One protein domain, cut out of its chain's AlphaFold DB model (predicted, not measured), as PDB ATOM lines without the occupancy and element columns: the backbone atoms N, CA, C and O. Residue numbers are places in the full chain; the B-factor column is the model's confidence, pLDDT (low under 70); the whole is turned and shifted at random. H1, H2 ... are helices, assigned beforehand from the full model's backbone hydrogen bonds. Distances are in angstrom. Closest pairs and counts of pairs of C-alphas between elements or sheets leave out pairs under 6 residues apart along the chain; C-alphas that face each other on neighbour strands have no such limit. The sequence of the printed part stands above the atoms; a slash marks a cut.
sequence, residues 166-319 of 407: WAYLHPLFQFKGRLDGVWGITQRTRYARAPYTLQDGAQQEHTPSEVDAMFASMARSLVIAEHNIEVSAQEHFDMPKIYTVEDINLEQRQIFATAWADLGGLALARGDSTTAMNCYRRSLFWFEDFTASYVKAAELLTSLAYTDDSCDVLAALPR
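AT A GLANCE: This is residues 166 to 319 of the 407 residues of an uncharacterized protein of Saprolegnia diclina (strain VS20) (UniProt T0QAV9). Five helices, H5 to H9, stand side by side in a zigzag row, each running back against the one before it, with H6 and H7 in the middle. The short helices H2 and H3 pack on H9 from one side of the row, H2 also on H7, while H4 lies steeply across the end of H6. H5, the longest helix, runs on beyond its contact with H6, and residues 235 to 240 stick out at that end. The printed part has 154 residues with nine named helices, H1 to H9 in chain order, and no named strand; its class is all helix. It is compact, with a radius of gyration of the C-alphas of 15.8 A, and spans 51 by 35 by 26 A.

IN THESE COORDINATES: H1 is residues 166 to 169, beginning at C-alpha 166 (141.442, 183.012, 177.170). H2, residues 178 to 181, and H3, residues 183 to 186, follow. H4, residues 196 to 203, is 9.6 A long. H5, residues 208 to 235, is 40.5 A long and ends at C-alpha 235 (114.922, 193.431, 178.768). H6 is residues 250 to 269, 28.7 A; H7 is residues 273 to 286, 20.0 A; H8 is residues 291 to 303, 18.4 A. H9, residues 307 to 316, is 14.5 A long and ends at C-alpha 316 (126.283, 167.386, 158.418).

HOW THE PARTS SIT: H6, H7 and H8 form an up and down bundle, each helix running against the one before. The hairpin of H6 and H7 touches with a shallow tilt of 4 degrees, the closest C-alphas being those of Ala 257 and Ser 283, 4.0 A apart. The hairpin of H7 and H8 touches at 20 degrees, a shallow tilt, closest at the C-alphas of Tyr 280 and Ser 293, 5.1 A. H8 and H9, also a hairpin, touch at the C-alphas of Ala 298 and Ser 310, 4.2 A apart. In the hairpin of H5 and H6, H5 touches with residues 211 to 222 alone, closest at the C-alphas of Phe 215 and Leu 266, 5.8 A. H4 touches residues 266 to 269 of H6 at a steep tilt of 64 degrees; the C-alphas of Gln 199 and Ala 269 are closest, 4.1 A apart. H2 touches H7, the C-alphas of Leu 179 and Arg 281 being closest at 6.5 A. H3 only just touches H9, with 3 pairs of C-alphas within 8 A, closest at Gly 184 and Asp 309, 5.7 A. H1 is close to H5 but not clearly touching, with the C-alphas of Tyr 168 and Val 223 closest at 7.5 A. Each O i to N i+4 pair is within hydrogen-bond range in H5, H6, H7, H8 and H9; in H4 2 of 4 are, and H1, H2 and H3 are too short for such a pair.

THE WHOLE: The two C-alphas farthest apart are those of Tyr 196 and Asp 238, 51.5 A. The printed part has no cut, and the link from H5 to H6, with 14 residues, is long. The mean pLDDT of the printed part is 89.9; residues 171 to 175 and 237 to 243 are under 70.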
ATOM      1  N   TRP A 166     141.576 183.938 176.053       84.19
ATOM      2  CA  TRP A 166     141.442 183.012 177.170       84.19
ATOM      3  C   TRP A 166     140.177 183.260 178.000       84.19
ATOM      4  O   TRP A 166     139.484 182.308 178.351       84.19
ATOM      5  N   ALA A 167     139.847 184.521 178.292       80.25
ATOM      6  CA  ALA A 167     138.733 184.867 179.171       80.25
ATOM      7  C   ALA A 167     137.367 184.809 178.478       80.25
ATOM      8  O   ALA A 167     136.378 184.510 179.143       80.25
ATOM      9  N   TYR A 168     137.293 185.091 177.173       79.06
ATOM     10  CA  TYR A 168     136.015 185.169 176.459       79.06
ATOM     11  C   TYR A 168     135.895 184.135 175.350       79.06
ATOM     12  O   TYR A 168     134.879 183.455 175.281       79.06
ATOM     13  N   LEU A 169     136.908 183.947 174.502       81.00
ATOM     14  CA  LEU A 169     136.754 183.026 173.370       81.00
ATOM     15  C   LEU A 169     136.803 181.557 173.806       81.00
ATOM     16  O   LEU A 169     135.933 180.780 173.429       81.00
ATOM     17  N   HIS A 170     137.765 181.167 174.641       77.00
ATOM     18  CA  HIS A 170     137.918 179.777 175.071       77.00
ATOM     19  C   HIS A 170     136.675 179.219 175.794       77.00
ATOM     20  O   HIS A 170     136.271 178.091 175.492       77.00
ATOM     21  N   PRO A 171     136.020 179.966 176.704       66.12
ATOM     22  CA  PRO A 171     134.777 179.523 177.317       66.12
ATOM     23  C   PRO A 171     133.635 179.460 176.286       66.12
ATOM     24  O   PRO A 171     132.906 178.467 176.234       66.12
ATOM     25  N   LEU A 172     133.548 180.440 175.375       60.56
ATOM     26  CA  LEU A 172     132.601 180.429 174.252       60.56
ATOM     27  C   LEU A 172     132.814 179.266 173.276       60.56
ATOM     28  O   LEU A 172     132.010 179.116 172.366       60.56
ATOM     29  N   PHE A 173     133.851 178.443 173.432       67.56
ATOM     30  CA  PHE A 173     134.135 177.282 172.586       67.56
ATOM     31  C   PHE A 173     133.826 175.931 173.245       67.56
ATOM     32  O   PHE A 173     133.985 174.883 172.610       67.56
ATOM     33  N   GLN A 174     133.331 175.948 174.487       67.12
ATOM     34  CA  GLN A 174     132.922 174.754 175.235       67.12
ATOM     35  C   GLN A 174     131.477 174.304 174.948       67.12
ATOM     36  O   GLN A 174     131.056 173.262 175.448       67.12
ATOM     37  N   PHE A 175     130.702 175.050 174.153       69.81
ATOM     38  CA  PHE A 175     129.309 174.687 173.865       69.81
ATOM     39  C   PHE A 175     129.206 173.489 172.911       69.81
ATOM     40  O   PHE A 175     130.100 173.245 172.094       69.81
ATOM     41  N   LYS A 176     128.065 172.787 172.998       72.38
ATOM     42  CA  LYS A 176     127.707 171.699 172.088       72.38
ATOM     43  C   LYS A 176     127.018 172.220 170.825       72.38
ATOM     44  O   LYS A 176     125.870 172.652 170.881       72.38
ATOM     45  N   GLY A 177     127.719 172.201 169.698       82.06
ATOM     46  CA  GLY A 177     127.235 172.633 168.386       82.06
ATOM     47  C   GLY A 177     126.929 171.478 167.430       82.06
ATOM     48  O   GLY A 177     127.161 170.306 167.714       82.06
ATOM     49  N   ARG A 178     126.444 171.814 166.233       88.56
ATOM     50  CA  ARG A 178     126.062 170.835 165.201       88.56
ATOM     51  C   ARG A 178     127.225 169.976 164.696       88.56
ATOM     52  O   ARG A 178     127.035 168.810 164.364       88.56
ATOM     53  N   LEU A 179     128.432 170.539 164.679       92.25
ATOM     54  CA  LEU A 179     129.644 169.804 164.313       92.25
ATOM     55  C   LEU A 179     130.137 168.865 165.415       92.25
ATOM     56  O   LEU A 179     131.063 168.100 165.172       92.25
ATOM     57  N   ASP A 180     129.506 168.850 166.588       87.06
ATOM     58  CA  ASP A 180     129.951 167.979 167.672       87.06
ATOM     59  C   ASP A 180     129.488 166.526 167.499       87.06
ATOM     60  O   ASP A 180     129.940 165.621 168.194       87.06
ATOM     61  N   GLY A 181     128.639 166.262 166.504       88.12
ATOM     62  CA  GLY A 181     128.444 164.904 165.996       88.12
ATOM     63  C   GLY A 181     129.659 164.364 165.231       88.12
ATOM     64  O   GLY A 181     129.773 163.155 165.053       88.12
ATOM     65  N   VAL A 182     130.574 165.236 164.783       93.56
ATOM     66  CA  VAL A 182     131.785 164.841 164.055       93.56
ATOM     67  C   VAL A 182     132.872 164.492 165.064       93.56
ATOM     68  O   VAL A 182     133.397 165.350 165.782       93.56
ATOM     69  N   TRP A 183     133.216 163.209 165.119       88.88
ATOM     70  CA  TRP A 183     134.135 162.653 166.112       88.88
ATOM     71  C   TRP A 183     135.489 163.367 166.136       88.88
ATOM     72  O   TRP A 183     135.975 163.759 167.198       88.88
ATOM     73  N   GLY A 184     136.090 163.607 164.970       88.19
ATOM     74  CA  GLY A 184     137.376 164.285 164.913       88.19
ATOM     75  C   GLY A 184     137.338 165.747 165.354       88.19
ATOM     76  O   GLY A 184     138.380 166.284 165.727       88.19
ATOM     77  N   ILE A 185     136.174 166.401 165.344       92.12
ATOM     78  CA  ILE A 185     136.060 167.769 165.851       92.12
ATOM     79  C   ILE A 185     135.964 167.771 167.372       92.12
ATOM     80  O   ILE A 185     136.686 168.522 168.022       92.12
ATOM     81  N   THR A 186     135.126 166.908 167.943       86.88
ATOM     82  CA  THR A 186     134.893 166.873 169.397       86.88
ATOM     83  C   THR A 186     136.071 166.366 170.203       86.88
ATOM     84  O   THR A 186     136.320 166.859 171.299       86.88
ATOM     85  N   GLN A 187     136.796 165.376 169.688       87.88
ATOM     86  CA  GLN A 187     137.902 164.778 170.433       87.88
ATOM     87  C   GLN A 187     139.173 165.627 170.415       87.88
ATOM     88  O   GLN A 187     140.079 165.402 171.219       87.88
ATOM     89  N   ARG A 188     139.275 166.591 169.495       89.00
ATOM     90  CA  ARG A 188     140.484 167.397 169.327       89.00
ATOM     91  C   ARG A 188     140.364 168.696 170.100       89.00
ATOM     92  O   ARG A 188     139.690 169.631 169.686       89.00
ATOM     93  N   THR A 189     141.109 168.776 171.193       87.19
ATOM     94  CA  THR A 189     141.272 170.019 171.957       87.19
ATOM     95  C   THR A 189     142.102 171.055 171.203       87.19
ATOM     96  O   THR A 189     141.940 172.252 171.426       87.19
ATOM     97  N   ARG A 190     143.009 170.607 170.322       92.69
ATOM     98  CA  ARG A 190     143.905 171.458 169.531       92.69
ATOM     99  C   ARG A 190     144.133 170.887 168.136       92.69
ATOM    100  O   ARG A 190     144.222 169.673 167.954       92.69
ATOM    101  N   TYR A 191     144.293 171.785 167.174       94.69
ATOM    102  CA  TYR A 191     144.691 171.495 165.802       94.69
ATOM    103  C   TYR A 191     146.144 171.908 165.568       94.69
ATOM    104  O   TYR A 191     146.675 172.792 166.242       94.69
ATOM    105  N   ALA A 192     146.792 171.264 164.596       96.81
ATOM    106  CA  ALA A 192     148.082 171.729 164.106       96.81
ATOM    107  C   ALA A 192     147.936 173.122 163.473       96.81
ATOM    108  O   ALA A 192     146.848 173.499 163.040       96.81
ATOM    109  N   ARG A 193     149.037 173.878 163.424       96.69
ATOM    110  CA  ARG A 193     149.075 175.208 162.802       96.69
ATOM    111  C   ARG A 193     148.593 175.139 161.349       96.69
ATOM    112  O   ARG A 193     148.977 174.217 160.629       96.69
ATOM    113  N   ALA A 194     147.818 176.135 160.916       95.25
ATOM    114  CA  ALA A 194     147.291 176.177 159.554       95.25
ATOM    115  C   ALA A 194     148.438 176.177 158.523       95.25
ATOM    116  O   ALA A 194     149.429 176.887 158.732       95.25
ATOM    117  N   PRO A 195     148.328 175.441 157.403       95.25
ATOM    118  CA  PRO A 195     149.297 175.523 156.316       95.25
ATOM    119  C   PRO A 195     149.405 176.950 155.765       95.25
ATOM    120  O   PRO A 195     148.414 177.679 155.728       95.25
ATOM    121  N   TYR A 196     150.592 177.337 155.286       93.88
ATOM    122  CA  TYR A 196     150.829 178.677 154.724       93.88
ATOM    123  C   TYR A 196     149.858 179.032 153.592       93.88
ATOM    124  O   TYR A 196     149.380 180.156 153.534       93.88
ATOM    125  N   THR A 197     149.443 178.053 152.783       92.50
ATOM    126  CA  THR A 197     148.485 178.261 151.687       92.50
ATOM    127  C   THR A 197     147.136 178.823 152.143       92.50
ATOM    128  O   THR A 197     146.498 179.539 151.382       92.50
ATOM    129  N   LEU A 198     146.696 178.508 153.369       91.00
ATOM    130  CA  LEU A 198     145.476 179.075 153.957       91.00
ATOM    131  C   LEU A 198     145.725 180.417 154.659       91.00
ATOM    132  O   LEU A 198     144.793 181.199 154.823       91.00
ATOM    133  N   GLN A 199     146.965 180.690 155.073       92.50
ATOM    134  CA  GLN A 199     147.348 181.974 155.669       92.50
ATOM    135  C   GLN A 199     147.468 183.071 154.600       92.50
ATOM    136  O   GLN A 199     147.089 184.221 154.837       92.50
ATOM    137  N   ASP A 200     147.952 182.701 153.410       83.00
ATOM    138  CA  ASP A 200     148.319 183.625 152.336       83.00
ATOM    139  C   ASP A 200     147.144 184.479 151.838       83.00
ATOM    140  O   ASP A 200     147.355 185.630 151.472       83.00
ATOM    141  N   GLY A 201     145.907 183.970 151.852       81.50
ATOM    142  CA  GLY A 201     144.750 184.700 151.316       81.50
ATOM    143  C   GLY A 201     144.525 186.070 151.966       81.50
ATOM    144  O   GLY A 201     144.261 187.040 151.267       81.50
ATOM    145  N   ALA A 202     144.686 186.170 153.288       75.25
ATOM    146  CA  ALA A 202     144.579 187.441 154.010       75.25
ATOM    147  C   ALA A 202     145.938 188.142 154.182       75.25
ATOM    148  O   ALA A 202     146.000 189.370 154.226       75.25
ATOM    149  N   GLN A 203     147.038 187.380 154.252       84.12
ATOM    150  CA  GLN A 203     148.388 187.948 154.359       84.12
ATOM    151  C   GLN A 203     148.879 188.604 153.056       84.12
ATOM    152  O   GLN A 203     149.826 189.385 153.085       84.12
ATOM    153  N   GLN A 204     148.246 188.325 151.913       88.38
ATOM    154  CA  GLN A 204     148.540 189.010 150.649       88.38
ATOM    155  C   GLN A 204     148.241 190.513 150.710       88.38
ATOM    156  O   GLN A 204     148.938 191.294 150.063       88.38
ATOM    157  N   GLU A 205     147.234 190.916 151.485       92.25
ATOM    158  CA  GLU A 205     146.786 192.310 151.573       92.25
ATOM    159  C   GLU A 205     147.229 192.996 152.872       92.25
ATOM    160  O   GLU A 205     147.333 194.222 152.912       92.25
ATOM    161  N   HIS A 206     147.529 192.215 153.917       95.62
ATOM    162  CA  HIS A 206     147.780 192.722 155.263       95.62
ATOM    163  C   HIS A 206     149.031 192.124 155.903       95.62
ATOM    164  O   HIS A 206     149.327 190.935 155.792       95.62
ATOM    165  N   THR A 207     149.753 192.952 156.653       95.75
ATOM    166  CA  THR A 207     150.864 192.494 157.492       95.75
ATOM    167  C   THR A 207     150.352 191.617 158.645       95.75
ATOM    168  O   THR A 207     149.234 191.823 159.122       95.75
ATOM    169  N   PRO A 208     151.161 190.682 159.184       94.81
ATOM    170  CA  PRO A 208     150.748 189.859 160.326       94.81
ATOM    171  C   PRO A 208     150.251 190.677 161.530       94.81
ATOM    172  O   PRO A 208     149.264 190.310 162.159       94.81
ATOM    173  N   SER A 209     150.870 191.832 161.803       95.31
ATOM    174  CA  SER A 209     150.435 192.746 162.868       95.31
ATOM    175  C   SER A 209     149.081 193.402 162.596       95.31
ATOM    176  O   SER A 209     148.317 193.635 163.531       95.31
ATOM    177  N   GLU A 210     148.770 193.709 161.335       96.31
ATOM    178  CA  GLU A 210     147.450 194.225 160.956       96.31
ATOM    179  C   GLU A 210     146.389 193.137 161.106       96.31
ATOM    180  O   GLU A 210     145.316 193.417 161.632       96.31
ATOM    181  N   VAL A 211     146.697 191.893 160.726       95.94
ATOM    182  CA  VAL A 211     145.801 190.746 160.928       95.94
ATOM    183  C   VAL A 211     145.507 190.528 162.414       95.94
ATOM    184  O   VAL A 211     144.342 190.381 162.783       95.94
ATOM    185  N   ASP A 212     146.522 190.571 163.281       95.31
ATOM    186  CA  ASP A 212     146.340 190.469 164.736       95.31
ATOM    187  C   ASP A 212     145.479 191.618 165.292       95.31
ATOM    188  O   ASP A 212     144.584 191.394 166.112       95.31
ATOM    189  N   ALA A 213     145.701 192.851 164.821       95.31
ATOM    190  CA  ALA A 213     144.910 194.011 165.231       95.31
ATOM    191  C   ALA A 213     143.447 193.915 164.763       95.31
ATOM    192  O   ALA A 213     142.532 194.200 165.543       95.31
ATOM    193  N   MET A 214     143.213 193.474 163.522       96.56
ATOM    194  CA  MET A 214     141.875 193.227 162.976       96.56
ATOM    195  C   MET A 214     141.160 192.123 163.753       96.56
ATOM    196  O   MET A 214     140.012 192.315 164.152       96.56
ATOM    197  N   PHE A 215     141.846 191.011 164.035       96.06
ATOM    198  CA  PHE A 215     141.302 189.915 164.833       96.06
ATOM    199  C   PHE A 215     140.873 190.407 166.217       96.06
ATOM    200  O   PHE A 215     139.732 190.195 166.619       96.06
ATOM    201  N   ALA A 216     141.753 191.114 166.929       95.69
ATOM    202  CA  ALA A 216     141.456 191.618 168.266       95.69
ATOM    203  C   ALA A 216     140.292 192.621 168.270       95.69
ATOM    204  O   ALA A 216     139.425 192.570 169.142       95.69
ATOM    205  N   SER A 217     140.255 193.531 167.295       95.88
ATOM    206  CA  SER A 217     139.161 194.498 167.135       95.88
ATOM    207  C   SER A 217     137.820 193.801 166.874       95.88
ATOM    208  O   SER A 217     136.811 194.100 167.524       95.88
ATOM    209  N   MET A 218     137.818 192.818 165.971       96.94
ATOM    210  CA  MET A 218     136.628 192.060 165.604       96.94
ATOM    211  C   MET A 218     136.135 191.174 166.751       96.94
ATOM    212  O   MET A 218     134.942 191.174 167.040       96.94
ATOM    213  N   ALA A 219     137.039 190.482 167.449       95.50
ATOM    214  CA  ALA A 219     136.706 189.651 168.601       95.50
ATOM    215  C   ALA A 219     136.047 190.474 169.718       95.50
ATOM    216  O   ALA A 219     134.992 190.088 170.217       95.50
ATOM    217  N   ARG A 220     136.601 191.646 170.064       94.56
ATOM    218  CA  ARG A 220     135.980 192.552 171.050       94.56
ATOM    219  C   ARG A 220     134.589 193.000 170.607       94.56
ATOM    220  O   ARG A 220     133.653 192.933 171.395       94.56
ATOM    221  N   SER A 221     134.455 193.425 169.351       95.62
ATOM    222  CA  SER A 221     133.172 193.878 168.799       95.62
ATOM    223  C   SER A 221     132.116 192.770 168.829       95.62
ATOM    224  O   SER A 221     130.972 193.033 169.185       95.62
ATOM    225  N   LEU A 222     132.504 191.531 168.515       93.75
ATOM    226  CA  LEU A 222     131.623 190.366 168.579       93.75
ATOM    227  C   LEU A 222     131.188 190.049 170.010       93.75
ATOM    228  O   LEU A 222     130.000 189.859 170.235       93.75
ATOM    229  N   VAL A 223     132.113 190.048 170.975       91.12
ATOM    230  CA  VAL A 223     131.783 189.807 172.392       91.12
ATOM    231  C   VAL A 223     130.822 190.876 172.922       91.12
ATOM    232  O   VAL A 223     129.839 190.541 173.576       91.12
ATOM    233  N   ILE A 224     131.055 192.153 172.599       90.69
ATOM    234  CA  ILE A 224     130.147 193.249 172.975       90.69
ATOM    235  C   ILE A 224     128.779 193.068 172.309       90.69
ATOM    236  O   ILE A 224     127.752 193.242 172.957       90.69
ATOM    237  N   ALA A 225     128.744 192.708 171.025       90.81
ATOM    238  CA  ALA A 225     127.493 192.504 170.306       90.81
ATOM    239  C   ALA A 225     126.687 191.315 170.859       90.81
ATOM    240  O   ALA A 225     125.474 191.442 171.019       90.81
ATOM    241  N   GLU A 226     127.339 190.191 171.185       89.88
ATOM    242  CA  GLU A 226     126.688 189.045 171.836       89.88
ATOM    243  C   GLU A 226     126.159 189.416 173.228       89.88
ATOM    244  O   GLU A 226     125.033 189.068 173.574       89.88
ATOM    245  N   HIS A 227     126.923 190.182 174.009       87.56
ATOM    246  CA  HIS A 227     126.459 190.652 175.311       87.56
ATOM    247  C   HIS A 227     125.249 191.590 175.182       87.56
ATOM    248  O   HIS A 227     124.256 191.433 175.884       87.56
ATOM    249  N   ASN A 228     125.286 192.531 174.238       88.50
ATOM    250  CA  ASN A 228     124.188 193.472 174.031       88.50
ATOM    251  C   ASN A 228     122.910 192.779 173.550       88.50
ATOM    252  O   ASN A 228     121.819 193.200 173.928       88.50
ATOM    253  N   ILE A 229     123.016 191.738 172.714       87.38
ATOM    254  CA  ILE A 229     121.827 190.991 172.286       87.38
ATOM    255  C   ILE A 229     121.269 190.126 173.413       87.38
ATOM    256  O   ILE A 229     120.055 189.983 173.503       87.38
ATOM    257  N   GLU A 230     122.125 189.612 174.298       84.56
ATOM    258  CA  GLU A 230     121.702 188.925 175.517       84.56
ATOM    259  C   GLU A 230     120.950 189.877 176.457       84.56
ATOM    260  O   GLU A 230     119.816 189.583 176.827       84.56
ATOM    261  N   VAL A 231     121.522 191.044 176.768       85.56
ATOM    262  CA  VAL A 231     120.870 192.074 177.598       85.56
ATOM    263  C   VAL A 231     119.560 192.534 176.957       85.56
ATOM    264  O   VAL A 231     118.522 192.557 177.610       85.56
ATOM    265  N   SER A 232     119.564 192.817 175.651       85.25
ATOM    266  CA  SER A 232     118.352 193.223 174.936       85.25
ATOM    267  C   SER A 232     117.283 192.130 174.944       85.25
ATOM    268  O   SER A 232     116.101 192.449 175.072       85.25
ATOM    269  N   ALA A 233     117.668 190.857 174.823       80.56
ATOM    270  CA  ALA A 233     116.740 189.742 174.938       80.56
ATOM    271  C   ALA A 233     116.176 189.633 176.361       80.56
ATOM    272  O   ALA A 233     114.992 189.363 176.506       80.56
ATOM    273  N   GLN A 234     116.977 189.899 177.395       80.56
ATOM    274  CA  GLN A 234     116.517 189.916 178.786       80.56
ATOM    275  C   GLN A 234     115.522 191.050 179.058       80.56
ATOM    276  O   GLN A 234     114.489 190.801 179.675       80.56
ATOM    277  N   GLU A 235     115.782 192.258 178.557       84.44
ATOM    278  CA  GLU A 235     114.922 193.431 178.768       84.44
ATOM    279  C   GLU A 235     113.578 193.352 178.029       84.44
ATOM    280  O   GLU A 235     112.585 193.914 178.485       84.44
ATOM    281  N   HIS A 236     113.520 192.688 176.868       77.94
ATOM    282  CA  HIS A 236     112.329 192.732 176.010       77.94
ATOM    283  C   HIS A 236     111.151 191.882 176.504       77.94
ATOM    284  O   HIS A 236     110.057 191.976 175.942       77.94
ATOM    285  N   PHE A 237     111.348 191.033 177.515       69.25
ATOM    286  CA  PHE A 237     110.281 190.193 178.041       69.25
ATOM    287  C   PHE A 237     110.108 190.411 179.544       69.25
ATOM    288  O   PHE A 237     110.990 190.117 180.341       69.25
ATOM    289  N   ASP A 238     108.896 190.817 179.928       68.38
ATOM    290  CA  ASP A 238     108.476 191.059 181.319       68.38
ATOM    291  C   ASP A 238     108.485 189.804 182.220       68.38
ATOM    292  O   ASP A 238     108.070 189.857 183.378       68.38
ATOM    293  N   MET A 239     108.893 188.641 181.702       60.16
ATOM    294  CA  MET A 239     108.996 187.406 182.473       60.16
ATOM    295  C   MET A 239     110.343 186.732 182.220       60.16
ATOM    296  O   MET A 239     110.757 186.663 181.062       60.16
ATOM    297  N   PRO A 240     110.971 186.142 183.257       63.56
ATOM    298  CA  PRO A 240     112.175 185.341 183.089       63.56
ATOM    299  C   PRO A 240     111.861 184.168 182.156       63.56
ATOM    300  O   PRO A 240     111.191 183.205 182.532       63.56
ATOM    301  N   LYS A 241     112.301 184.285 180.904       62.78
ATOM    302  CA  LYS A 241     112.241 183.243 179.885       62.78
ATOM    303  C   LYS A 241     113.670 182.936 179.465       62.78
ATOM    304  O   LYS A 241     114.496 183.830 179.338       62.78
ATOM    305  N   ILE A 242     113.940 181.666 179.198       59.94
ATOM    306  CA  ILE A 242     115.175 181.278 178.524       59.94
ATOM    307  C   ILE A 242     115.077 181.650 177.064       59.94
ATOM    308  O   ILE A 242     114.196 181.162 176.349       59.94
ATOM    309  N   TYR A 243     116.001 182.502 176.650       67.00
ATOM    310  CA  TYR A 243     116.174 182.860 175.260       67.00
ATOM    311  C   TYR A 243     117.104 181.850 174.620       67.00
ATOM    312  O   TYR A 243     118.224 181.607 175.066       67.00
ATOM    313  N   THR A 244     116.601 181.234 173.570       78.00
ATOM    314  CA  THR A 244     117.407 180.451 172.649       78.00
ATOM    315  C   THR A 244     117.841 181.349 171.501       78.00
ATOM    316  O   THR A 244     117.256 182.404 171.252       78.00
ATOM    317  N   VAL A 245     118.831 180.904 170.731       81.31
ATOM    318  CA  VAL A 245     119.213 181.582 169.484       81.31
ATOM    319  C   VAL A 245     118.011 181.714 168.532       81.31
ATOM    320  O   VAL A 245     117.965 182.635 167.729       81.31
ATOM    321  N   GLU A 246     117.004 180.840 168.634       81.81
ATOM    322  CA  GLU A 246     115.775 180.906 167.832       81.81
ATOM    323  C   GLU A 246     114.847 182.068 168.201       81.81
ATOM    324  O   GLU A 246     114.039 182.478 167.368       81.81
ATOM    325  N   ASP A 247     114.968 182.619 169.412       81.38
ATOM    326  CA  ASP A 247     114.211 183.800 169.839       81.38
ATOM    327  C   ASP A 247     114.780 185.101 169.244       81.38
ATOM    328  O   ASP A 247     114.122 186.142 169.269       81.38
ATOM    329  N   ILE A 248     115.984 185.036 168.672       87.19
ATOM    330  CA  ILE A 248     116.643 186.142 167.982       87.19
ATOM    331  C   ILE A 248     116.216 186.146 166.510       87.19
ATOM    332  O   ILE A 248     116.079 185.097 165.874       87.19
ATOM    333  N   ASN A 249     116.025 187.340 165.938       91.94
ATOM    334  CA  ASN A 249     115.648 187.489 164.533       91.94
ATOM    335  C   ASN A 249     116.644 186.750 163.615       91.94
ATOM    336  O   ASN A 249     117.860 186.882 163.757       91.94
ATOM    337  N   LEU A 250     116.116 186.023 162.627       92.50
ATOM    338  CA  LEU A 250     116.884 185.308 161.609       92.50
ATOM    339  C   LEU A 250     117.970 186.176 160.954       92.50
ATOM    340  O   LEU A 250     119.091 185.709 160.774       92.50
ATOM    341  N   GLU A 251     117.665 187.434 160.635       94.38
ATOM    342  CA  GLU A 251     118.636 188.352 160.026       94.38
ATOM    343  C   GLU A 251     119.820 188.637 160.965       94.38
ATOM    344  O   GLU A 251     120.977 188.561 160.558       94.38
ATOM    345  N   GLN A 252     119.551 188.878 162.251       93.25
ATOM    346  CA  GLN A 252     120.600 189.095 163.251       93.25
ATOM    347  C   GLN A 252     121.463 187.843 163.425       93.25
ATOM    348  O   GLN A 252     122.688 187.934 163.449       93.25
ATOM    349  N   ARG A 253     120.841 186.659 163.462       94.12
ATOM    350  CA  ARG A 253     121.556 185.376 163.525       94.12
ATOM    351  C   ARG A 253     122.496 185.178 162.337       94.12
ATOM    352  O   ARG A 253     123.626 184.737 162.524       94.12
ATOM    353  N   GLN A 254     122.055 185.526 161.129       95.12
ATOM    354  CA  GLN A 254     122.884 185.466 159.921       95.12
ATOM    355  C   GLN A 254     124.071 186.434 159.985       95.12
ATOM    356  O   GLN A 254     125.180 186.069 159.585       95.12
ATOM    357  N   ILE A 255     123.866 187.638 160.529       95.44
ATOM    358  CA  ILE A 255     124.939 188.619 160.745       95.44
ATOM    359  C   ILE A 255     125.983 188.062 161.722       95.44
ATOM    360  O   ILE A 255     127.170 188.067 161.399       95.44
ATOM    361  N   PHE A 256     125.564 187.513 162.868       95.44
ATOM    362  CA  PHE A 256     126.488 186.886 163.820       95.44
ATOM    363  C   PHE A 256     127.216 185.689 163.215       95.44
ATOM    364  O   PHE A 256     128.431 185.572 163.362       95.44
ATOM    365  N   ALA A 257     126.507 184.822 162.491       96.12
ATOM    366  CA  ALA A 257     127.122 183.685 161.821       96.12
ATOM    367  C   ALA A 257     128.202 184.126 160.822       96.12
ATOM    368  O   ALA A 257     129.295 183.555 160.810       96.12
ATOM    369  N   THR A 258     127.934 185.173 160.042       97.12
ATOM    370  CA  THR A 258     128.906 185.751 159.104       97.12
ATOM    371  C   THR A 258     130.114 186.313 159.849       97.12
ATOM    372  O   THR A 258     131.242 185.917 159.569       97.12
ATOM    373  N   ALA A 259     129.885 187.140 160.870       97.12
ATOM    374  CA  ALA A 259     130.957 187.755 161.644       97.12
ATOM    375  C   ALA A 259     131.851 186.712 162.342       97.12
ATOM    376  O   ALA A 259     133.075 186.815 162.301       97.12
ATOM    377  N   TRP A 260     131.276 185.651 162.914       97.00
ATOM    378  CA  TRP A 260     132.061 184.550 163.479       97.00
ATOM    379  C   TRP A 260     132.868 183.794 162.418       97.00
ATOM    380  O   TRP A 260     134.016 183.428 162.666       97.00
ATOM    381  N   ALA A 261     132.319 183.581 161.221       97.06
ATOM    382  CA  ALA A 261     133.048 182.932 160.133       97.06
ATOM    383  C   ALA A 261     134.190 183.796 159.573       97.06
ATOM    384  O   ALA A 261     135.196 183.263 159.098       97.06
ATOM    385  N   ASP A 262     134.043 185.115 159.618       96.88
ATOM    386  CA  ASP A 262     135.073 186.072 159.221       96.88
ATOM    387  C   ASP A 262     136.176 186.164 160.280       96.88
ATOM    388  O   ASP A 262     137.357 186.070 159.939       96.88
ATOM    389  N   LEU A 263     135.813 186.188 161.569       96.94
ATOM    390  CA  LEU A 263     136.772 186.067 162.670       96.94
ATOM    391  C   LEU A 263     137.569 184.752 162.576       96.94
ATOM    392  O   LEU A 263     138.782 184.748 162.778       96.94
ATOM    393  N   GLY A 264     136.915 183.650 162.194       96.50
ATOM    394  CA  GLY A 264     137.587 182.378 161.920       96.50
ATOM    395  C   GLY A 264     138.564 182.453 160.742       96.50
ATOM    396  O   GLY A 264     139.637 181.857 160.793       96.50
ATOM    397  N   GLY A 265     138.244 183.231 159.702       96.56
ATOM    398  CA  GLY A 265     139.175 183.532 158.608       96.56
ATOM    399  C   GLY A 265     140.414 184.299 159.078       96.56
ATOM    400  O   GLY A 265     141.533 183.941 158.715       96.56
ATOM    401  N   LEU A 266     140.238 185.293 159.955       96.38
ATOM    402  CA  LEU A 266     141.356 186.010 160.578       96.38
ATOM    403  C   LEU A 266     142.195 185.093 161.484       96.38
ATOM    404  O   LEU A 266     143.420 185.174 161.471       96.38
ATOM    405  N   ALA A 267     141.570 184.172 162.224       96.12
ATOM    406  CA  ALA A 267     142.295 183.165 163.004       96.12
ATOM    407  C   ALA A 267     143.152 182.248 162.112       96.12
ATOM    408  O   ALA A 267     144.317 181.997 162.432       96.12
ATOM    409  N   LEU A 268     142.633 181.815 160.953       96.56
ATOM    410  CA  LEU A 268     143.427 181.070 159.967       96.56
ATOM    411  C   LEU A 268     144.601 181.883 159.436       96.56
ATOM    412  O   LEU A 268     145.700 181.345 159.349       96.56
ATOM    413  N   ALA A 269     144.399 183.169 159.146       96.38
ATOM    414  CA  ALA A 269     145.455 184.071 158.697       96.38
ATOM    415  C   ALA A 269     146.587 184.234 159.729       96.38
ATOM    416  O   ALA A 269     147.746 184.408 159.356       96.38
ATOM    417  N   ARG A 270     146.277 184.109 161.026       95.94
ATOM    418  CA  ARG A 270     147.259 184.057 162.131       95.94
ATOM    419  C   ARG A 270     147.941 182.689 162.267       95.94
ATOM    420  O   ARG A 270     148.933 182.541 162.980       95.94
ATOM    421  N   GLY A 271     147.430 181.675 161.572       96.19
ATOM    422  CA  GLY A 271     147.872 180.287 161.666       96.19
ATOM    423  C   GLY A 271     147.205 179.492 162.793       96.19
ATOM    424  O   GLY A 271     147.579 178.338 163.002       96.19
ATOM    425  N   ASP A 272     146.233 180.064 163.507       96.31
ATOM    426  CA  ASP A 272     145.535 179.401 164.610       96.31
ATOM    427  C   ASP A 272     144.294 178.642 164.117       96.31
ATOM    428  O   ASP A 272     143.158 179.122 164.133       96.31
ATOM    429  N   SER A 273     144.528 177.401 163.692       96.62
ATOM    430  CA  SER A 273     143.477 176.482 163.255       96.62
ATOM    431  C   SER A 273     142.489 176.109 164.357       96.62
ATOM    432  O   SER A 273     141.340 175.792 164.053       96.62
ATOM    433  N   THR A 274     142.905 176.134 165.628       94.56
ATOM    434  CA  THR A 274     142.026 175.743 166.739       94.56
ATOM    435  C   THR A 274     140.970 176.809 166.961       94.56
ATOM    436  O   THR A 274     139.775 176.511 166.953       94.56
ATOM    437  N   THR A 275     141.407 178.062 167.068       94.50
ATOM    438  CA  THR A 275     140.500 179.204 167.181       94.50
ATOM    439  C   THR A 275     139.632 179.333 165.933       94.50
ATOM    440  O   THR A 275     138.426 179.523 166.059       94.50
ATOM    441  N   ALA A 276     140.186 179.120 164.734       96.50
ATOM    442  CA  ALA A 276     139.402 179.137 163.499       96.50
ATOM    443  C   ALA A 276     138.262 178.106 163.489       96.50
ATOM    444  O   ALA A 276     137.111 178.466 163.239       96.50
ATOM    445  N   MET A 277     138.559 176.838 163.803       95.81
ATOM    446  CA  MET A 277     137.543 175.782 163.872       95.81
ATOM    447  C   MET A 277     136.451 176.129 164.887       95.81
ATOM    448  O   MET A 277     135.260 175.972 164.620       95.81
ATOM    449  N   ASN A 278     136.847 176.651 166.042       93.81
ATOM    450  CA  ASN A 278     135.917 177.059 167.078       93.81
ATOM    451  C   ASN A 278     135.031 178.248 166.664       93.81
ATOM    452  O   ASN A 278     133.826 178.233 166.922       93.81
ATOM    453  N   CYS A 279     135.577 179.229 165.943       95.25
ATOM    454  CA  CYS A 279     134.800 180.303 165.330       95.25
ATOM    455  C   CYS A 279     133.785 179.765 164.305       95.25
ATOM    456  O   CYS A 279     132.635 180.201 164.302       95.25
ATOM    457  N   TYR A 280     134.149 178.775 163.480       96.38
ATOM    458  CA  TYR A 280     133.200 178.134 162.556       96.38
ATOM    459  C   TYR A 280     132.102 177.360 163.291       96.38
ATOM    460  O   TYR A 280     130.932 177.469 162.925       96.38
ATOM    461  N   ARG A 281     132.436 176.651 164.378       94.25
ATOM    462  CA  ARG A 281     131.436 176.025 165.262       94.25
ATOM    463  C   ARG A 281     130.475 177.076 165.825       94.25
ATOM    464  O   ARG A 281     129.266 176.858 165.808       94.25
ATOM    465  N   ARG A 282     130.987 178.225 166.288       92.81
ATOM    466  CA  ARG A 282     130.178 179.321 166.861       92.81
ATOM    467  C   ARG A 282     129.297 179.994 165.810       92.81
ATOM    468  O   ARG A 282     128.138 180.289 166.075       92.81
ATOM    469  N   SER A 283     129.806 180.148 164.594       95.38
ATOM    470  CA  SER A 283     129.023 180.613 163.451       95.38
ATOM    471  C   SER A 283     127.811 179.710 163.179       95.38
ATOM    472  O   SER A 283     126.691 180.199 163.046       95.38
ATOM    473  N   LEU A 284     128.012 178.387 163.194       94.44
ATOM    474  CA  LEU A 284     126.937 177.405 163.004       94.44
ATOM    475  C   LEU A 284     125.969 177.310 164.185       94.44
ATOM    476  O   LEU A 284     124.821 176.922 164.001       94.44
ATOM    477  N   PHE A 285     126.407 177.668 165.389       91.31
ATOM    478  CA  PHE A 285     125.510 177.823 166.532       91.31
ATOM    479  C   PHE A 285     124.523 178.975 166.314       91.31
ATOM    480  O   PHE A 285     123.327 178.816 166.550       91.31
ATOM    481  N   TRP A 286     125.005 180.109 165.799       92.12
ATOM    482  CA  TRP A 286     124.149 181.250 165.471       92.12
ATOM    483  C   TRP A 286     123.183 180.942 164.329       92.12
ATOM    484  O   TRP A 286     121.976 181.190 164.438       92.12
ATOM    485  N   PHE A 287     123.692 180.361 163.245       94.00
ATOM    486  CA  PHE A 287     122.877 179.996 162.097       94.00
ATOM    487  C   PHE A 287     123.301 178.641 161.531       94.00
ATOM    488  O   PHE A 287     124.303 178.514 160.828       94.00
ATOM    489  N   GLU A 288     122.506 177.616 161.831       92.50
ATOM    490  CA  GLU A 288     122.841 176.222 161.527       92.50
ATOM    491  C   GLU A 288     122.925 175.899 160.033       92.50
ATOM    492  O   GLU A 288     123.632 174.962 159.658       92.50
ATOM    493  N   ASP A 289     122.249 176.692 159.197       91.81
ATOM    494  CA  ASP A 289     122.222 176.556 157.740       91.81
ATOM    495  C   ASP A 289     123.307 177.395 157.044       91.81
ATOM    496  O   ASP A 289     123.337 177.516 155.812       91.81
ATOM    497  N   PHE A 290     124.237 177.977 157.809       93.94
ATOM    498  CA  PHE A 290     125.290 178.828 157.268       93.94
ATOM    499  C   PHE A 290     126.370 178.016 156.540       93.94
ATOM    500  O   PHE A 290     127.422 177.666 157.079       93.94
ATOM    501  N   THR A 291     126.100 177.733 155.266       93.19
ATOM    502  CA  THR A 291     126.904 176.849 154.409       93.19
ATOM    503  C   THR A 291     128.384 177.243 154.360       93.19
ATOM    504  O   THR A 291     129.249 176.368 154.362       93.19
ATOM    505  N   ALA A 292     128.695 178.544 154.392       93.88
ATOM    506  CA  ALA A 292     130.072 179.030 154.354       93.88
ATOM    507  C   ALA A 292     130.938 178.459 155.492       93.88
ATOM    508  O   ALA A 292     132.084 178.086 155.250       93.88
ATOM    509  N   SER A 293     130.397 178.315 156.706       96.19
ATOM    510  CA  SER A 293     131.154 177.772 157.844       96.19
ATOM    511  C   SER A 293     131.404 176.271 157.736       96.19
ATOM    512  O   SER A 293     132.482 175.824 158.115       96.19
ATOM    513  N   TYR A 294     130.483 175.493 157.153       96.12
ATOM    514  CA  TYR A 294     130.749 174.078 156.854       96.12
ATOM    515  C   TYR A 294     131.880 173.929 155.839       96.12
ATOM    516  O   TYR A 294     132.776 173.113 156.035       96.12
ATOM    517  N   VAL A 295     131.852 174.730 154.770       95.25
ATOM    518  CA  VAL A 295     132.872 174.685 153.716       95.25
ATOM    519  C   VAL A 295     134.237 175.086 154.270       95.25
ATOM    520  O   VAL A 295     135.188 174.328 154.100       95.25
ATOM    521  N   LYS A 296     134.329 176.205 155.006       96.38
ATOM    522  CA  LYS A 296     135.586 176.654 155.628       96.38
ATOM    523  C   LYS A 296     136.120 175.643 156.656       96.38
ATOM    524  O   LYS A 296     137.318 175.368 156.681       96.38
ATOM    525  N   ALA A 297     135.253 175.039 157.474       97.19
ATOM    526  CA  ALA A 297     135.654 173.998 158.424       97.19
ATOM    527  C   ALA A 297     136.165 172.730 157.716       97.19
ATOM    528  O   ALA A 297     137.187 172.167 158.112       97.19
ATOM    529  N   ALA A 298     135.495 172.296 156.647       97.12
ATOM    530  CA  ALA A 298     135.921 171.148 155.852       97.12
ATOM    531  C   ALA A 298     137.230 171.419 155.090       97.12
ATOM    532  O   ALA A 298     138.091 170.541 155.011       97.12
ATOM    533  N   GLU A 299     137.416 172.628 154.559       96.62
ATOM    534  CA  GLU A 299     138.655 173.068 153.910       96.62
ATOM    535  C   GLU A 299     139.823 173.052 154.896       96.62
ATOM    536  O   GLU A 299     140.861 172.449 154.614       96.62
ATOM    537  N   LEU A 300     139.619 173.605 156.095       96.94
ATOM    538  CA  LEU A 300     140.595 173.554 157.177       96.94
ATOM    539  C   LEU A 300     140.996 172.109 157.497       96.94
ATOM    540  O   LEU A 300     142.183 171.785 157.474       96.94
ATOM    541  N   LEU A 301     140.033 171.219 157.740       97.44
ATOM    542  CA  LEU A 301     140.313 169.810 158.040       97.44
ATOM    543  C   LEU A 301     141.051 169.111 156.892       97.44
ATOM    544  O   LEU A 301     142.015 168.388 157.131       97.44
ATOM    545  N   THR A 302     140.657 169.381 155.648       97.06
ATOM    546  CA  THR A 302     141.316 168.829 154.456       97.06
ATOM    547  C   THR A 302     142.767 169.298 154.357       97.06
ATOM    548  O   THR A 302     143.657 168.487 154.105       97.06
ATOM    549  N   SER A 303     143.031 170.580 154.629       96.44
ATOM    550  CA  SER A 303     144.386 171.146 154.634       96.44
ATOM    551  C   SER A 303     145.294 170.536 155.709       96.44
ATOM    552  O   SER A 303     146.508 170.459 155.532       96.44
ATOM    553  N   LEU A 304     144.695 170.051 156.801       96.81
ATOM    554  CA  LEU A 304     145.367 169.358 157.901       96.81
ATOM    555  C   LEU A 304     145.422 167.832 157.702       96.81
ATOM    556  O   LEU A 304     145.792 167.110 158.626       96.81
ATOM    557  N   ALA A 305     145.064 167.340 156.510       97.00
ATOM    558  CA  ALA A 305     144.982 165.922 156.153       97.00
ATOM    559  C   ALA A 305     143.952 165.098 156.960       97.00
ATOM    560  O   ALA A 305     144.030 163.872 156.998       97.00
ATOM    561  N   TYR A 306     142.942 165.745 157.548       96.94
ATOM    562  CA  TYR A 306     141.788 165.099 158.185       96.94
ATOM    563  C   TYR A 306     140.633 164.951 157.186       96.94
ATOM    564  O   TYR A 306     139.566 165.549 157.330       96.94
ATOM    565  N   THR A 307     140.867 164.179 156.123       97.00
ATOM    566  CA  THR A 307     139.934 164.052 154.990       97.00
ATOM    567  C   THR A 307     138.616 163.376 155.350       97.00
ATOM    568  O   THR A 307     137.586 163.739 154.794       97.00
ATOM    569  N   ASP A 308     138.630 162.409 156.268       96.50
ATOM    570  CA  ASP A 308     137.408 161.708 156.678       96.50
ATOM    571  C   ASP A 308     136.498 162.645 157.483       96.50
ATOM    572  O   ASP A 308     135.331 162.829 157.138       96.50
ATOM    573  N   ASP A 309     137.072 163.353 158.462       96.75
ATOM    574  CA  ASP A 309     136.352 164.345 159.264       96.75
ATOM    575  C   ASP A 309     135.814 165.493 158.400       96.75
ATOM    576  O   ASP A 309     134.715 165.991 158.640       96.75
ATOM    577  N   SER A 310     136.554 165.915 157.364       96.81
ATOM    578  CA  SER A 310     136.058 166.953 156.456       96.81
ATOM    579  C   SER A 310     134.846 166.491 155.648       96.81
ATOM    580  O   SER A 310     133.926 167.278 155.417       96.81
ATOM    581  N   CYS A 311     134.776 165.209 155.284       96.12
ATOM    582  CA  CYS A 311     133.585 164.647 154.655       96.12
ATOM    583  C   CYS A 311     132.410 164.507 155.619       96.12
ATOM    584  O   CYS A 311     131.275 164.726 155.195       96.12
ATOM    585  N   ASP A 312     132.664 164.200 156.890       95.75
ATOM    586  CA  ASP A 312     131.628 164.147 157.924       95.75
ATOM    587  C   ASP A 312     131.034 165.538 158.199       95.75
ATOM    588  O   ASP A 312     129.813 165.682 158.294       95.75
ATOM    589  N   VAL A 313     131.862 166.591 158.209       95.81
ATOM    590  CA  VAL A 313     131.390 167.988 158.265       95.81
ATOM    591  C   VAL A 313     130.469 168.306 157.087       95.81
ATOM    592  O   VAL A 313     129.376 168.836 157.278       95.81
ATOM    593  N   LEU A 314     130.870 167.954 155.862       94.62
ATOM    594  CA  LEU A 314     130.051 168.192 154.666       94.62
ATOM    595  C   LEU A 314     128.796 167.307 154.631       94.62
ATOM    596  O   LEU A 314     127.792 167.683 154.029       94.62
ATOM    597  N   ALA A 315     128.818 166.144 155.283       92.06
ATOM    598  CA  ALA A 315     127.642 165.302 155.457       92.06
ATOM    599  C   ALA A 315     126.634 165.903 156.453       92.06
ATOM    600  O   ALA A 315     125.433 165.689 156.280       92.06
ATOM    601  N   ALA A 316     127.108 166.673 157.441       92.88
ATOM    602  CA  ALA A 316     126.283 167.386 158.418       92.88
ATOM    603  C   ALA A 316     125.611 168.658 157.860       92.88
ATOM    604  O   ALA A 316     124.656 169.160 158.474       92.88
ATOM    605  N   LEU A 317     126.076 169.150 156.699       91.50
ATOM    606  CA  LEU A 317     125.494 170.293 155.996       91.50
ATOM    607  C   LEU A 317     123.979 170.069 155.795       91.50
ATOM    608  O   LEU A 317     123.586 169.065 155.182       91.50
ATOM    609  N   PRO A 318     123.116 170.970 156.299       87.38
ATOM    610  CA  PRO A 318     121.677 170.872 156.116       87.38
ATOM    611  C   PRO A 318     121.328 170.819 154.635       87.38
ATOM    612  O   PRO A 318     121.781 171.615 153.816       87.38
ATOM    613  N   ARG A 319     120.514 169.826 154.291       80.06
ATOM    614  CA  ARG A 319     120.007 169.630 152.940       80.06
ATOM    615  C   ARG A 319     118.630 170.254 152.903       80.06
ATOM    616  O   ARG A 319     117.659 169.595 153.277       80.06
TER     617      ARG A 319